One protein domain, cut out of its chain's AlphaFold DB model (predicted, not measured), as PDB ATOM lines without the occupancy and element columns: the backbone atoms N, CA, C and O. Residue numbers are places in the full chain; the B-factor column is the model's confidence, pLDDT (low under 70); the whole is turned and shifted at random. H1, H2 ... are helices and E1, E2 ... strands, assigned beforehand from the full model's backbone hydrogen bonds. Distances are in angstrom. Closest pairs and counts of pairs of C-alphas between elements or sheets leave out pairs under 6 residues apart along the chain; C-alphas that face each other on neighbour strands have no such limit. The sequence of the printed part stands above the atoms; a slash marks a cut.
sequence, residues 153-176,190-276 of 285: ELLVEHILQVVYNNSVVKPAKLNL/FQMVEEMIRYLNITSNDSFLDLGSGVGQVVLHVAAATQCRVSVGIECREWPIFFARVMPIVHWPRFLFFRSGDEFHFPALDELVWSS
ATOM      1  N   GLU A 153     -16.955   1.476   6.182       82.56
ATOM      2  CA  GLU A 153     -16.830   2.942   6.266       82.56
ATOM      3  C   GLU A 153     -17.606   3.506   7.468       82.56
ATOM      4  O   GLU A 153     -17.039   4.232   8.285       82.56
ATOM      5  N   LEU A 154     -18.868   3.092   7.642       85.94
ATOM      6  CA  LEU A 154     -19.721   3.505   8.769       85.94
ATOM      7  C   LEU A 154     -19.125   3.106  10.120       85.94
ATOM      8  O   LEU A 154     -19.232   3.825  11.113       85.94
ATOM      9  N   LEU A 155     -18.489   1.943  10.165       84.44
ATOM     10  CA  LEU A 155     -17.854   1.439  11.364       84.44
ATOM     11  C   LEU A 155     -16.545   2.177  11.681       84.44
ATOM     12  O   LEU A 155     -16.267   2.445  12.852       84.44
ATOM     13  N   VAL A 156     -15.753   2.548  10.670       85.12
ATOM     14  CA  VAL A 156     -14.581   3.418  10.862       85.12
ATOM     15  C   VAL A 156     -15.027   4.780  11.396       85.12
ATOM     16  O   VAL A 156     -14.465   5.239  12.391       85.12
ATOM     17  N   GLU A 157     -16.072   5.384  10.822       88.62
ATOM     18  CA  GLU A 157     -16.659   6.636  11.324       88.62
ATOM     19  C   GLU A 157     -17.083   6.504  12.793       88.62
ATOM     20  O   GLU A 157     -16.680   7.305  13.643       88.62
ATOM     21  N   HIS A 158     -17.828   5.442  13.117       88.12
ATOM     22  CA  HIS A 158     -18.266   5.156  14.483       88.12
ATOM     23  C   HIS A 158     -17.087   5.019  15.447       88.12
ATOM     24  O   HIS A 158     -17.088   5.635  16.512       88.12
ATOM     25  N   ILE A 159     -16.044   4.269  15.085       86.19
ATOM     26  CA  ILE A 159     -14.856   4.113  15.933       86.19
ATOM     27  C   ILE A 159     -14.140   5.427  16.155       86.19
ATOM     28  O   ILE A 159     -13.768   5.723  17.289       86.19
ATOM     29  N   LEU A 160     -13.920   6.206  15.103       86.31
ATOM     30  CA  LEU A 160     -13.231   7.484  15.208       86.31
ATOM     31  C   LEU A 160     -13.996   8.447  16.118       86.31
ATOM     32  O   LEU A 160     -13.381   9.122  16.953       86.31
ATOM     33  N   GLN A 161     -15.328   8.441  16.029       88.31
ATOM     34  CA  GLN A 161     -16.200   9.213  16.906       88.31
ATOM     35  C   GLN A 161     -16.125   8.730  18.359       88.31
ATOM     36  O   GLN A 161     -15.946   9.535  19.274       88.31
ATOM     37  N   VAL A 162     -16.201   7.419  18.582       86.88
ATOM     38  CA  VAL A 162     -16.086   6.799  19.907       86.88
ATOM     39  C   VAL A 162     -14.724   7.110  20.537       86.88
ATOM     40  O   VAL A 162     -14.634   7.526  21.694       86.88
ATOM     41  N   VAL A 163     -13.642   6.951  19.776       86.25
ATOM     42  CA  VAL A 163     -12.277   7.257  20.214       86.25
ATOM     43  C   VAL A 163     -12.152   8.736  20.571       86.25
ATOM     44  O   VAL A 163     -11.583   9.056  21.617       86.25
ATOM     45  N   TYR A 164     -12.728   9.634  19.770       87.69
ATOM     46  CA  TYR A 164     -12.775  11.061  20.080       87.69
ATOM     47  C   TYR A 164     -13.508  11.334  21.394       87.69
ATOM     48  O   TYR A 164     -12.934  11.947  22.294       87.69
ATOM     49  N   ASN A 165     -14.741  10.839  21.534       86.44
ATOM     50  CA  ASN A 165     -15.601  11.080  22.694       86.44
ATOM     51  C   ASN A 165     -14.958  10.600  23.999       86.44
ATOM     52  O   ASN A 165     -15.100  11.236  25.045       86.44
ATOM     53  N   ASN A 166     -14.220   9.489  23.934       84.19
ATOM     54  CA  ASN A 166     -13.555   8.896  25.089       84.19
ATOM     55  C   ASN A 166     -12.157   9.487  25.364       84.19
ATOM     56  O   ASN A 166     -11.640   9.307  26.468       84.19
ATOM     57  N   SER A 167     -11.554  10.218  24.417       84.44
ATOM     58  CA  SER A 167     -10.209  10.808  24.571       84.44
ATOM     59  C   SER A 167     -10.235  12.314  24.818       84.44
ATOM     60  O   SER A 167      -9.501  12.828  25.663       84.44
ATOM     61  N   VAL A 168     -11.091  13.046  24.106       85.81
ATOM     62  CA  VAL A 168     -11.159  14.511  24.137       85.81
ATOM     63  C   VAL A 168     -12.136  14.965  25.217       85.81
ATOM     64  O   VAL A 168     -13.245  15.427  24.965       85.81
ATOM     65  N   VAL A 169     -11.698  14.874  26.473       81.12
ATOM     66  CA  VAL A 169     -12.539  15.200  27.641       81.12
ATOM     67  C   VAL A 169     -12.874  16.692  27.786       81.12
ATOM     68  O   VAL A 169     -13.762  17.054  28.557       81.12
ATOM     69  N   LYS A 170     -12.148  17.586  27.098       83.19
ATOM     70  CA  LYS A 170     -12.373  19.044  27.140       83.19
ATOM     71  C   LYS A 170     -12.217  19.664  25.742       83.19
ATOM     72  O   LYS A 170     -11.214  20.341  25.509       83.19
ATOM     73  N   PRO A 171     -13.204  19.494  24.839       82.88
ATOM     74  CA  PRO A 171     -13.109  19.953  23.448       82.88
ATOM     75  C   PRO A 171     -12.802  21.448  23.311       82.88
ATOM     76  O   PRO A 171     -12.019  21.844  22.458       82.88
ATOM     77  N   ALA A 172     -13.315  22.283  24.223       82.44
ATOM     78  CA  ALA A 172     -13.050  23.725  24.235       82.44
ATOM     79  C   ALA A 172     -11.552  24.084  24.295       82.44
ATOM     80  O   ALA A 172     -11.158  25.154  23.840       82.44
ATOM     81  N   LYS A 173     -10.702  23.195  24.827       83.88
ATOM     82  CA  LYS A 173      -9.251  23.412  24.899       83.88
ATOM     83  C   LYS A 173      -8.542  23.269  23.550       83.88
ATOM     84  O   LYS A 173      -7.430  23.767  23.417       83.88
ATOM     85  N   LEU A 174      -9.180  22.635  22.563       79.25
ATOM     86  CA  LEU A 174      -8.666  22.551  21.192       79.25
ATOM     87  C   LEU A 174      -8.721  23.903  20.467       79.25
ATOM     88  O   LEU A 174      -7.915  24.152  19.578       79.25
ATOM     89  N   ASN A 175      -9.626  24.792  20.892       73.88
ATOM     90  CA  ASN A 175      -9.865  26.101  20.277       73.88
ATOM     91  C   ASN A 175      -9.099  27.253  20.944       73.88
ATOM     92  O   ASN A 175      -9.401  28.422  20.708       73.88
ATOM     93  N   LEU A 176      -8.127  26.949  21.806       69.00
ATOM     94  CA  LEU A 176      -7.291  27.967  22.434       69.00
ATOM     95  C   LEU A 176      -6.210  28.424  21.443       69.00
ATOM     96  O   LEU A 176      -5.160  27.791  21.330       69.00
ATOM     97  N   PHE A 190     -15.284  13.661   8.291       86.94
ATOM     98  CA  PHE A 190     -15.092  12.269   7.885       86.94
ATOM     99  C   PHE A 190     -15.205  12.100   6.359       86.94
ATOM    100  O   PHE A 190     -14.340  11.498   5.726       86.94
ATOM    101  N   GLN A 191     -16.217  12.723   5.747       88.94
ATOM    102  CA  GLN A 191     -16.467  12.633   4.306       88.94
ATOM    103  C   GLN A 191     -15.330  13.249   3.479       88.94
ATOM    104  O   GLN A 191     -14.972  12.703   2.437       88.94
ATOM    105  N   MET A 192     -14.721  14.344   3.950       90.12
ATOM    106  CA  MET A 192     -13.576  14.957   3.269       90.12
ATOM    107  C   MET A 192     -12.350  14.037   3.277       90.12
ATOM    108  O   MET A 192     -11.638  13.951   2.277       90.12
ATOM    109  N   VAL A 193     -12.101  13.329   4.386       90.50
ATOM    110  CA  VAL A 193     -11.001  12.357   4.459       90.50
ATOM    111  C   VAL A 193     -11.281  11.151   3.561       90.50
ATOM    112  O   VAL A 193     -10.384  10.723   2.841       90.50
ATOM    113  N   GLU A 194     -12.518  10.649   3.521       90.31
ATOM    114  CA  GLU A 194     -12.913   9.563   2.609       90.31
ATOM    115  C   GLU A 194     -12.736   9.941   1.132       90.31
ATOM    116  O   GLU A 194     -12.234   9.157   0.323       90.31
ATOM    117  N   GLU A 195     -13.123  11.158   0.746       91.12
ATOM    118  CA  GLU A 195     -12.881  11.674  -0.604       91.12
ATOM    119  C   GLU A 195     -11.386  11.761  -0.923       91.12
ATOM    120  O   GLU A 195     -10.960  11.334  -1.999       91.12
ATOM    121  N   MET A 196     -10.578  12.245   0.023       92.94
ATOM    122  CA  MET A 196      -9.124  12.292  -0.113       92.94
ATOM    123  C   MET A 196      -8.531  10.887  -0.289       92.94
ATOM    124  O   MET A 196      -7.725  10.677  -1.193       92.94
ATOM    125  N   ILE A 197      -8.932   9.919   0.537       89.38
ATOM    126  CA  ILE A 197      -8.444   8.536   0.470       89.38
ATOM    127  C   ILE A 197      -8.760   7.916  -0.893       89.38
ATOM    128  O   ILE A 197      -7.864   7.362  -1.538       89.38
ATOM    129  N   ARG A 198     -10.006   8.059  -1.365       89.25
ATOM    130  CA  ARG A 198     -10.433   7.552  -2.678       89.25
ATOM    131  C   ARG A 198      -9.679   8.216  -3.824       89.25
ATOM    132  O   ARG A 198      -9.296   7.537  -4.772       89.25
ATOM    133  N   TYR A 199      -9.439   9.524  -3.735       93.25
ATOM    134  CA  TYR A 199      -8.697  10.265  -4.752       93.25
ATOM    135  C   TYR A 199      -7.219   9.857  -4.824       93.25
ATOM    136  O   TYR A 199      -6.673   9.693  -5.915       93.25
ATOM    137  N   LEU A 200      -6.565   9.686  -3.671       90.19
ATOM    138  CA  LEU A 200      -5.139   9.365  -3.598       90.19
ATOM    139  C   LEU A 200      -4.833   7.893  -3.909       90.19
ATOM    140  O   LEU A 200      -3.705   7.592  -4.299       90.19
ATOM    141  N   ASN A 201      -5.817   6.994  -3.767       89.31
ATOM    142  CA  ASN A 201      -5.676   5.548  -3.972       89.31
ATOM    143  C   ASN A 201      -4.456   4.975  -3.221       89.31
ATOM    144  O   ASN A 201      -3.552   4.387  -3.815       89.31
ATOM    145  N   ILE A 202      -4.416   5.225  -1.910       82.88
ATOM    146  CA  ILE A 202      -3.284   4.903  -1.035       82.88
ATOM    147  C   ILE A 202      -3.115   3.380  -0.913       82.88
ATOM    148  O   ILE A 202      -4.050   2.662  -0.557       82.88
ATOM    149  N   THR A 203      -1.901   2.890  -1.162       83.88
ATOM    150  CA  THR A 203      -1.538   1.464  -1.162       83.88
ATOM    151  C   THR A 203      -0.519   1.122  -0.070       83.88
ATOM    152  O   THR A 203       0.028   2.000   0.594       83.88
ATOM    153  N   SER A 204      -0.186  -0.161   0.078       84.12
ATOM    154  CA  SER A 204       0.843  -0.642   1.013       84.12
ATOM    155  C   SER A 204       2.277  -0.224   0.709       84.12
ATOM    156  O   SER A 204       3.155  -0.414   1.547       84.12
ATOM    157  N   ASN A 205       2.526   0.400  -0.441       84.75
ATOM    158  CA  ASN A 205       3.826   0.991  -0.760       84.75
ATOM    159  C   ASN A 205       3.927   2.472  -0.365       84.75
ATOM    160  O   ASN A 205       4.996   3.068  -0.497       84.75
ATOM    161  N   ASP A 206       2.827   3.075   0.088       85.12
ATOM    162  CA  ASP A 206       2.739   4.501   0.377       85.12
ATOM    163  C   ASP A 206       2.889   4.789   1.877       85.12
ATOM    164  O   ASP A 206       2.556   3.963   2.730       85.12
ATOM    165  N   SER A 207       3.388   5.984   2.198       87.25
ATOM    166  CA  SER A 207       3.464   6.504   3.569       87.25
ATOM    167  C   SER A 207       2.674   7.811   3.666       87.25
ATOM    168  O   SER A 207       2.792   8.683   2.801       87.25
ATOM    169  N   PHE A 208       1.857   7.950   4.708       86.75
ATOM    170  CA  PHE A 208       1.003   9.114   4.933       86.75
ATOM    171  C   PHE A 208       1.550   9.989   6.067       86.75
ATOM    172  O   PHE A 208       1.925   9.471   7.121       86.75
ATOM    173  N   LEU A 209       1.589  11.309   5.856       89.12
ATOM    174  CA  LEU A 209       2.061  12.285   6.837       89.12
ATOM    175  C   LEU A 209       1.086  13.465   6.953       89.12
ATOM    176  O   LEU A 209       0.872  14.201   5.995       89.12
ATOM    177  N   ASP A 210       0.567  13.691   8.155       87.75
ATOM    178  CA  ASP A 210      -0.292  14.822   8.495       87.75
ATOM    179  C   ASP A 210       0.488  15.875   9.304       87.75
ATOM    180  O   ASP A 210       0.952  15.613  10.421       87.75
ATOM    181  N   LEU A 211       0.668  17.067   8.727       88.19
ATOM    182  CA  LEU A 211       1.378  18.188   9.345       88.19
ATOM    183  C   LEU A 211       0.381  19.153   9.989       88.19
ATOM    184  O   LEU A 211      -0.390  19.815   9.301       88.19
ATOM    185  N   GLY A 212       0.450  19.292  11.312       85.44
ATOM    186  CA  GLY A 212      -0.584  19.980  12.084       85.44
ATOM    187  C   GLY A 212      -1.763  19.059  12.390       85.44
ATOM    188  O   GLY A 212      -2.911  19.494  12.339       85.44
ATOM    189  N   SER A 213      -1.475  17.799  12.733       85.69
ATOM    190  CA  SER A 213      -2.458  16.710  12.792       85.69
ATOM    191  C   SER A 213      -3.539  16.849  13.867       85.69
ATOM    192  O   SER A 213      -4.420  15.993  13.990       85.69
ATOM    193  N   GLY A 214      -3.471  17.878  14.715       88.25
ATOM    194  CA  GLY A 214      -4.432  18.067  15.788       88.25
ATOM    195  C   GLY A 214      -4.419  16.886  16.752       88.25
ATOM    196  O   GLY A 214      -3.370  16.444  17.219       88.25
ATOM    197  N   VAL A 215      -5.607  16.359  17.042       87.69
ATOM    198  CA  VAL A 215      -5.747  15.155  17.875       87.69
ATOM    199  C   VAL A 215      -5.427  13.858  17.111       87.69
ATOM    200  O   VAL A 215      -5.417  12.795  17.716       87.69
ATOM    201  N   GLY A 216      -5.152  13.914  15.802       87.62
ATOM    202  CA  GLY A 216      -4.768  12.752  14.991       87.62
ATOM    203  C   GLY A 216      -5.929  12.003  14.331       87.62
ATOM    204  O   GLY A 216      -5.758  10.855  13.935       87.62
ATOM    205  N   GLN A 217      -7.106  12.625  14.194       86.88
ATOM    206  CA  GLN A 217      -8.282  12.015  13.550       86.88
ATOM    207  C   GLN A 217      -7.993  11.536  12.120       86.88
ATOM    208  O   GLN A 217      -8.248  10.378  11.804       86.88
ATOM    209  N   VAL A 218      -7.389  12.388  11.283       90.12
ATOM    210  CA  VAL A 218      -7.061  12.046   9.887       90.12
ATOM    211  C   VAL A 218      -6.046  10.903   9.826       90.12
ATOM    212  O   VAL A 218      -6.212   9.966   9.050       90.12
ATOM    213  N   VAL A 219      -5.028  10.937  10.687       88.94
ATOM    214  CA  VAL A 219      -3.996   9.892  10.787       88.94
ATOM    215  C   VAL A 219      -4.619   8.533  11.108       88.94
ATOM    216  O   VAL A 219      -4.313   7.547  10.434       88.94
ATOM    217  N   LEU A 220      -5.506   8.485  12.109       86.94
ATOM    218  CA  LEU A 220      -6.215   7.267  12.510       86.94
ATOM    219  C   LEU A 220      -7.171   6.780  11.423       86.94
ATOM    220  O   LEU A 220      -7.266   5.579  11.189       86.94
ATOM    221  N   HIS A 221      -7.848   7.700  10.739       87.88
ATOM    222  CA  HIS A 221      -8.748   7.375   9.641       87.88
ATOM    223  C   HIS A 221      -7.993   6.744   8.472       87.88
ATOM    224  O   HIS A 221      -8.328   5.637   8.067       87.88
ATOM    225  N   VAL A 222      -6.915   7.368   7.987       86.12
ATOM    226  CA  VAL A 222      -6.095   6.807   6.899       86.12
ATOM    227  C   VAL A 222      -5.505   5.451   7.293       86.12
ATOM    228  O   VAL A 222      -5.522   4.522   6.484       86.12
ATOM    229  N   ALA A 223      -5.057   5.300   8.543       84.00
ATOM    230  CA  ALA A 223      -4.564   4.028   9.070       84.00
ATOM    231  C   ALA A 223      -5.645   2.929   9.106       84.00
ATOM    232  O   ALA A 223      -5.337   1.761   8.879       84.00
ATOM    233  N   ALA A 224      -6.899   3.289   9.395       80.69
ATOM    234  CA  ALA A 224      -8.025   2.358   9.481       80.69
ATOM    235  C   ALA A 224      -8.710   2.088   8.129       80.69
ATOM    236  O   ALA A 224      -9.330   1.048   7.945       80.69
ATOM    237  N   ALA A 225      -8.641   3.006   7.172       83.69
ATOM    238  CA  ALA A 225      -9.331   2.867   5.891       83.69
ATOM    239  C   ALA A 225      -8.423   2.317   4.780       83.69
ATOM    240  O   ALA A 225      -8.919   1.696   3.837       83.69
ATOM    241  N   THR A 226      -7.100   2.478   4.899       82.19
ATOM    242  CA  THR A 226      -6.137   2.132   3.840       82.19
ATOM    243  C   THR A 226      -5.166   1.032   4.260       82.19
ATOM    244  O   THR A 226      -5.128   0.611   5.412       82.19
ATOM    245  N   GLN A 227      -4.364   0.560   3.305       79.06
ATOM    246  CA  GLN A 227      -3.263  -0.368   3.567       79.06
ATOM    247  C   GLN A 227      -1.913   0.350   3.667       79.06
ATOM    248  O   GLN A 227      -0.899  -0.317   3.513       79.06
ATOM    249  N   CYS A 228      -1.880   1.678   3.867       80.38
ATOM    250  CA  CYS A 228      -0.630   2.444   3.909       80.38
ATOM    251  C   CYS A 228       0.407   1.785   4.822       80.38
ATOM    252  O   CYS A 228       0.068   1.296   5.902       80.38
ATOM    253  N   ARG A 229       1.679   1.810   4.415       81.81
ATOM    254  CA  ARG A 229       2.762   1.219   5.208       81.81
ATOM    255  C   ARG A 229       2.856   1.871   6.583       81.81
ATOM    256  O   ARG A 229       3.070   1.191   7.576       81.81
ATOM    257  N   VAL A 230       2.718   3.195   6.622       79.81
ATOM    258  CA  VAL A 230       2.734   3.984   7.853       79.81
ATOM    259  C   VAL A 230       1.865   5.229   7.687       79.81
ATOM    260  O   VAL A 230       1.811   5.813   6.602       79.81
ATOM    261  N   SER A 231       1.207   5.636   8.771       85.00
ATOM    262  CA  SER A 231       0.428   6.871   8.882       85.00
ATOM    263  C   SER A 231       0.934   7.654  10.094       85.00
ATOM    264  O   SER A 231       0.897   7.149  11.215       85.00
ATOM    265  N   VAL A 232       1.456   8.863   9.874       85.31
ATOM    266  CA  VAL A 232       2.139   9.668  10.900       85.31
ATOM    267  C   VAL A 232       1.485  11.038  11.030       85.31
ATOM    268  O   VAL A 232       1.187  11.681  10.031       85.31
ATOM    269  N   GLY A 233       1.311  11.510  12.265       85.50
ATOM    270  CA  GLY A 233       0.884  12.878  12.570       85.50
ATOM    271  C   GLY A 233       1.952  13.660  13.320       85.50
ATOM    272  O   GLY A 233       2.562  13.139  14.257       85.50
ATOM    273  N   ILE A 234       2.155  14.919  12.939       84.19
ATOM    274  CA  ILE A 234       3.018  15.868  13.647       84.19
ATOM    275  C   ILE A 234       2.160  17.037  14.135       84.19
ATOM    276  O   ILE A 234       1.500  17.707  13.346       84.19
ATOM    277  N   GLU A 235       2.207  17.330  15.433       88.00
ATOM    278  CA  GLU A 235       1.486  18.440  16.062       88.00
ATOM    279  C   GLU A 235       2.382  19.108  17.114       88.00
ATOM    280  O   GLU A 235       3.211  18.456  17.750       88.00
ATOM    281  N   CYS A 236       2.231  20.423  17.269       86.50
ATOM    282  CA  CYS A 236       3.050  21.266  18.138       86.50
ATOM    283  C   CYS A 236       2.261  21.901  19.296       86.50
ATOM    284  O   CYS A 236       2.858  22.483  20.200       86.50
ATOM    285  N   ARG A 237       0.929  21.788  19.308       82.00
ATOM    286  CA  ARG A 237       0.065  22.347  20.352       82.00
ATOM    287  C   ARG A 237      -0.165  21.365  21.491       82.00
ATOM    288  O   ARG A 237      -0.652  20.256  21.292       82.00
ATOM    289  N   GLU A 238       0.066  21.835  22.711       85.94
ATOM    290  CA  GLU A 238      -0.003  21.037  23.941       85.94
ATOM    291  C   GLU A 238      -1.313  20.238  24.097       85.94
ATOM    292  O   GLU A 238      -1.271  19.023  24.293       85.94
ATOM    293  N   TRP A 239      -2.480  20.887  23.984       87.38
ATOM    294  CA  TRP A 239      -3.776  20.220  24.184       87.38
ATOM    295  C   TRP A 239      -4.088  19.157  23.122       87.38
ATOM    296  O   TRP A 239      -4.428  18.037  23.507       87.38
ATOM    297  N   PRO A 240      -3.959  19.448  21.814       87.12
ATOM    298  CA  PRO A 240      -4.032  18.425  20.778       87.12
ATOM    299  C   PRO A 240      -3.092  17.234  21.008       87.12
ATOM    300  O   PRO A 240      -3.566  16.101  21.001       87.12
ATOM    301  N   ILE A 241      -1.807  17.470  21.318       85.62
ATOM    302  CA  ILE A 241      -0.831  16.401  21.605       85.62
ATOM    303  C   ILE A 241      -1.284  15.547  22.791       85.62
ATOM    304  O   ILE A 241      -1.209  14.318  22.746       85.62
ATOM    305  N   PHE A 242      -1.750  16.194  23.861       86.25
ATOM    306  CA  PHE A 242      -2.225  15.506  25.055       86.25
ATOM    307  C   PHE A 242      -3.356  14.527  24.722       86.25
ATOM    308  O   PHE A 242      -3.311  13.376  25.153       86.25
ATOM    309  N   PHE A 243      -4.343  14.951  23.929       85.31
ATOM    310  CA  PHE A 243      -5.451  14.079  23.541       85.31
ATOM    311  C   PHE A 243      -5.046  13.020  22.507       85.31
ATOM    312  O   PHE A 243      -5.456  11.867  22.647       85.31
ATOM    313  N   ALA A 244      -4.195  13.368  21.537       85.25
ATOM    314  CA  ALA A 244      -3.697  12.444  20.516       85.25
ATOM    315  C   ALA A 244      -3.005  11.216  21.124       85.25
ATOM    316  O   ALA A 244      -3.150  10.106  20.623       85.25
ATOM    317  N   ARG A 245      -2.304  11.381  22.255       80.94
ATOM    318  CA  ARG A 245      -1.654  10.268  22.971       80.94
ATOM    319  C   ARG A 245      -2.633   9.262  23.577       80.94
ATOM    320  O   ARG A 245      -2.255   8.120  23.805       80.94
ATOM    321  N   VAL A 246      -3.863   9.679  23.873       76.38
ATOM    322  CA  VAL A 246      -4.875   8.822  24.512       76.38
ATOM    323  C   VAL A 246      -5.711   8.079  23.472       76.38
ATOM    324  O   VAL A 246      -6.132   6.953  23.729       76.38
ATOM    325  N   MET A 247      -5.900   8.663  22.286       76.94
ATOM    326  CA  MET A 247      -6.774   8.122  21.242       76.94
ATOM    327  C   MET A 247      -6.465   6.667  20.837       76.94
ATOM    328  O   MET A 247      -7.387   5.851  20.879       76.94
ATOM    329  N   PRO A 248      -5.208   6.271  20.554       68.06
ATOM    330  CA  PRO A 248      -4.883   4.880  20.215       68.06
ATOM    331  C   PRO A 248      -5.070   3.884  21.372       68.06
ATOM    332  O   PRO A 248      -5.130   2.677  21.154       68.06
ATOM    333  N   ILE A 249      -5.129   4.374  22.616       66.81
ATOM    334  CA  ILE A 249      -5.166   3.553  23.837       66.81
ATOM    335  C   ILE A 249      -6.613   3.239  24.256       66.81
ATOM    336  O   ILE A 249      -6.848   2.347  25.074       66.81
ATOM    337  N   VAL A 250      -7.604   3.934  23.687       69.69
ATOM    338  CA  VAL A 250      -9.021   3.668  23.959       69.69
ATOM    339  C   VAL A 250      -9.348   2.206  23.639       69.69
ATOM    340  O   VAL A 250      -8.918   1.649  22.634       69.69
ATOM    341  N   HIS A 251     -10.115   1.552  24.512       72.19
ATOM    342  CA  HIS A 251     -10.396   0.117  24.395       72.19
ATOM    343  C   HIS A 251     -11.384  -0.240  23.273       72.19
ATOM    344  O   HIS A 251     -11.461  -1.401  22.882       72.19
ATOM    345  N   TRP A 252     -12.131   0.732  22.746       79.75
ATOM    346  CA  TRP A 252     -13.197   0.516  21.765       79.75
ATOM    347  C   TRP A 252     -12.743  -0.062  20.419       79.75
ATOM    348  O   TRP A 252     -13.339  -1.052  19.999       79.75
ATOM    349  N   PRO A 253     -11.669   0.437  19.776       73.00
ATOM    350  CA  PRO A 253     -11.110  -0.220  18.600       73.00
ATOM    351  C   PRO A 253     -10.771  -1.696  18.858       73.00
ATOM    352  O   PRO A 253     -11.094  -2.563  18.051       73.00
ATOM    353  N   ARG A 254     -10.188  -2.026  20.023       71.50
ATOM    354  CA  ARG A 254      -9.888  -3.425  20.393       71.50
ATOM    355  C   ARG A 254     -11.141  -4.250  20.661       71.50
ATOM    356  O   ARG A 254     -11.162  -5.451  20.412       71.50
ATOM    357  N   PHE A 255     -12.175  -3.618  21.201       80.25
ATOM    358  CA  PHE A 255     -13.463  -4.257  21.422       80.25
ATOM    359  C   PHE A 255     -14.157  -4.597  20.096       80.25
ATOM    360  O   PHE A 255     -14.726  -5.674  19.986       80.25
ATOM    361  N   LEU A 256     -14.087  -3.735  19.080       75.56
ATOM    362  CA  LEU A 256     -14.788  -3.955  17.809       75.56
ATOM    363  C   LEU A 256     -13.961  -4.717  16.756       75.56
ATOM    364  O   LEU A 256     -14.558  -5.416  15.950       75.56
ATOM    365  N   PHE A 257     -12.625  -4.629  16.759       63.53
ATOM    366  CA  PHE A 257     -11.802  -5.135  15.644       63.53
ATOM    367  C   PHE A 257     -10.614  -6.009  16.026       63.53
ATOM    368  O   PHE A 257     -10.423  -7.074  15.447       63.53
ATOM    369  N   PHE A 258      -9.766  -5.556  16.953       57.09
ATOM    370  CA  PHE A 258      -8.421  -6.130  17.074       57.09
ATOM    371  C   PHE A 258      -8.393  -7.441  17.856       57.09
ATOM    372  O   PHE A 258      -8.320  -7.459  19.088       57.09
ATOM    373  N   ARG A 259      -8.416  -8.550  17.119       41.41
ATOM    374  CA  ARG A 259      -7.941  -9.853  17.583       41.41
ATOM    375  C   ARG A 259      -6.483  -9.980  17.153       41.41
ATOM    376  O   ARG A 259      -6.178  -9.754  15.988       41.41
ATOM    377  N   SER A 260      -5.575 -10.355  18.055       36.44
ATOM    378  CA  SER A 260      -4.205 -10.646  17.621       36.44
ATOM    379  C   SER A 260      -4.227 -11.854  16.676       36.44
ATOM    380  O   SER A 260      -4.490 -12.970  17.129       36.44
ATOM    381  N   GLY A 261      -3.943 -11.634  15.392       37.41
ATOM    382  CA  GLY A 261      -3.542 -12.694  14.467       37.41
ATOM    383  C   GLY A 261      -4.582 -13.286  13.509       37.41
ATOM    384  O   GLY A 261      -4.256 -14.310  12.927       37.41
ATOM    385  N   ASP A 262      -5.755 -12.685  13.283       33.97
ATOM    386  CA  ASP A 262      -6.698 -13.160  12.247       33.97
ATOM    387  C   ASP A 262      -7.087 -12.012  11.276       33.97
ATOM    388  O   ASP A 262      -7.145 -10.858  11.691       33.97
ATOM    389  N   GLU A 263      -7.319 -12.362  10.000       37.19
ATOM    390  CA  GLU A 263      -7.525 -11.632   8.714       37.19
ATOM    391  C   GLU A 263      -7.972 -10.144   8.649       37.19
ATOM    392  O   GLU A 263      -7.848  -9.536   7.584       37.19
ATOM    393  N   PHE A 264      -8.392  -9.493   9.736       38.62
ATOM    394  CA  PHE A 264      -8.483  -8.027   9.827       38.62
ATOM    395  C   PHE A 264      -7.134  -7.423  10.223       38.62
ATOM    396  O   PHE A 264      -6.946  -6.878  11.309       38.62
ATOM    397  N   HIS A 265      -6.167  -7.522   9.315       36.62
ATOM    398  CA  HIS A 265      -4.914  -6.792   9.443       36.62
ATOM    399  C   HIS A 265      -5.153  -5.311   9.110       36.62
ATOM    400  O   HIS A 265      -5.214  -4.930   7.942       36.62
ATOM    401  N   PHE A 266      -5.249  -4.469  10.143       41.34
ATOM    402  CA  PHE A 266      -4.910  -3.046  10.036       41.34
ATOM    403  C   PHE A 266      -3.491  -2.863  10.592       41.34
ATOM    404  O   PHE A 266      -3.338  -2.470  11.753       41.34
ATOM    405  N   PRO A 267      -2.442  -3.180   9.804       35.62
ATOM    406  CA  PRO A 267      -1.057  -3.196  10.281       35.62
ATOM    407  C   PRO A 267      -0.633  -1.862  10.916       35.62
ATOM    408  O   PRO A 267       0.128  -1.853  11.879       35.62
ATOM    409  N   ALA A 268      -1.208  -0.745  10.460       38.06
ATOM    410  CA  ALA A 268      -0.910   0.584  10.981       38.06
ATOM    411  C   ALA A 268      -1.390   0.822  12.428       38.06
ATOM    412  O   ALA A 268      -0.814   1.667  13.108       38.06
ATOM    413  N   LEU A 269      -2.407   0.104  12.928       38.88
ATOM    414  CA  LEU A 269      -2.887   0.249  14.312       38.88
ATOM    415  C   LEU A 269      -2.227  -0.754  15.267       38.88
ATOM    416  O   LEU A 269      -1.903  -0.378  16.391       38.88
ATOM    417  N   ASP A 270      -1.944  -1.981  14.823       34.66
ATOM    418  CA  ASP A 270      -1.237  -2.975  15.645       34.66
ATOM    419  C   ASP A 270       0.216  -2.549  15.949       34.66
ATOM    420  O   ASP A 270       0.668  -2.688  17.092       34.66
ATOM    421  N   GLU A 271       0.916  -1.921  14.992       36.72
ATOM    422  CA  GLU A 271       2.213  -1.274  15.252       36.72
ATOM    423  C   GLU A 271       2.075  -0.007  16.116       36.72
ATOM    424  O   GLU A 271       2.909   0.239  16.993       36.72
ATOM    425  N   LEU A 272       0.988   0.763  15.972       38.19
ATOM    426  CA  LEU A 272       0.733   1.920  16.840       38.19
ATOM    427  C   LEU A 272       0.530   1.510  18.310       38.19
ATOM    428  O   LEU A 272       0.883   2.255  19.226       38.19
ATOM    429  N   VAL A 273      -0.052   0.326  18.532       37.12
ATOM    430  CA  VAL A 273      -0.479  -0.154  19.847       37.12
ATOM    431  C   VAL A 273       0.586  -0.995  20.568       37.12
ATOM    432  O   VAL A 273       0.620  -0.956  21.802       37.12
ATOM    433  N   TRP A 274       1.469  -1.708  19.854       32.56
ATOM    434  CA  TRP A 274       2.464  -2.597  20.484       32.56
ATOM    435  C   TRP A 274       3.942  -2.308  20.162       32.56
ATOM    436  O   TRP A 274       4.775  -2.618  21.015       32.56
ATOM    437  N   SER A 275       4.301  -1.665  19.039       26.03
ATOM    438  CA  SER A 275       5.696  -1.241  18.761       26.03
ATOM    439  C   SER A 275       5.931   0.267  18.948       26.03
ATOM    440  O   SER A 275       7.056   0.702  19.201       26.03
ATOM    441  N   SER A 276       4.868   1.077  18.931       29.45
ATOM    442  CA  SER A 276       4.976   2.541  18.913       29.45
ATOM    443  C   SER A 276       4.688   3.248  20.236       29.45
ATOM    444  O   SER A 276       4.701   4.473  20.270       29.45
TER     445      SER A 276
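What this domain is: This is residues 153 to 176 and 190 to 276 of the 285 residues of the protein "Histone-lysine N-methyltransferase, H3 lysine-79 specific" of Trichuris suis (pig whipworm) (UniProt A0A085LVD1). A small slab of two parallel strands, E1 and E2, lies along one side of the short helix H4, which forms the core, and H1, H3 and H7 pack round other sides of H4. H6 packs on H1 away from the strands, while H2 and H5 lie toward one end of the longest axis. The printed part has 111 residues, with seven named helices and two named strands in the order H1 H2 H3 E1 H4 E2 H5 H6 H7. The sheet's order is E1, E2, parallel, and the class is mostly helix. The whole is compact, with a radius of gyration of the C-alphas of 13.5 A and spans of 40 by 30 by 27 A.

Where its parts are: Find C-alpha 207 at (3.464, 6.504, 3.569); from there E1 runs 13.2 A to residue 211. E2, residues 230 to 234, is also 13.2 A long. Between them in the chain is H4, residues 217 to 225, 12.0 A. H1 begins at C-alpha 153, (-16.830, 2.942, 6.266), and runs 21.0 A to residue 167. H2 is residues 171 to 175, and H3 runs 15.5 A over residues 190 to 200. Look further on for H5, residues 238 to 244, H6, residues 251 to 256, and H7, residues 267 to 274, ending at C-alpha 274, (2.464, -2.597, 20.484).

How they stand to each other: Start at the sheet: E1 and E2 are parallel at 12 degrees, with N 210 and O 232 at 2.8 A and N 232 and O 208 at 2.9 A, both within hydrogen-bond range. E1, H4 and E2 form a strand-helix-strand unit, two parallel neighbour strands with a helix between, and its crossover is right-handed. The closest C-alphas of H4 and E2, Val 219 and Ser 231, are 5.7 A apart. H4 is the hub, touching three helices. It touches H1 (Val 156 and Ala 224, closest C-alphas, 6.8 A) at a tilt of 37 degrees, only just steep, opposite ways. It touches H3 at a steep tilt of 57 degrees, the same way, the closest C-alphas being Val 193 and Val 218, 6.7 A. It touches H7 at a steep tilt of 61 degrees, opposite ways, the closest C-alphas being Ala 223 and Ala 268, 5.4 A. H1 touches H6 with residues 159 to 163 alone, at a shallow tilt of 17 degrees, opposite ways; the closest C-alphas are Ile 159 and Pro 253, 6.3 A. H2 and H5 only just touch, with 3 pairs of C-alphas within 8 A, the closest being Leu 174 and Trp 239, 6.2 A. Every O i to N i+4 pair is within hydrogen-bond range in H1, H3, H4, H5 and H6; in H7 it is 3 of 4, and in H2 0 of 1, with 2 of 2 O i to N i+3 pairs within range.

The domain as a whole: The C-alphas of Leu 176 and Asp 262, the two farthest apart, are 42.4 A apart. Residues 177 to 189 are not printed, and C-alphas 176 and 190 are 22.8 A apart across this cut. Of the links that are printed whole, none is long. The mean pLDDT of the printed part is 75.9; look for values under 70 at residue 176, residues 248 to 250 and residues 257 to 276, and for a mean of 36 in H7.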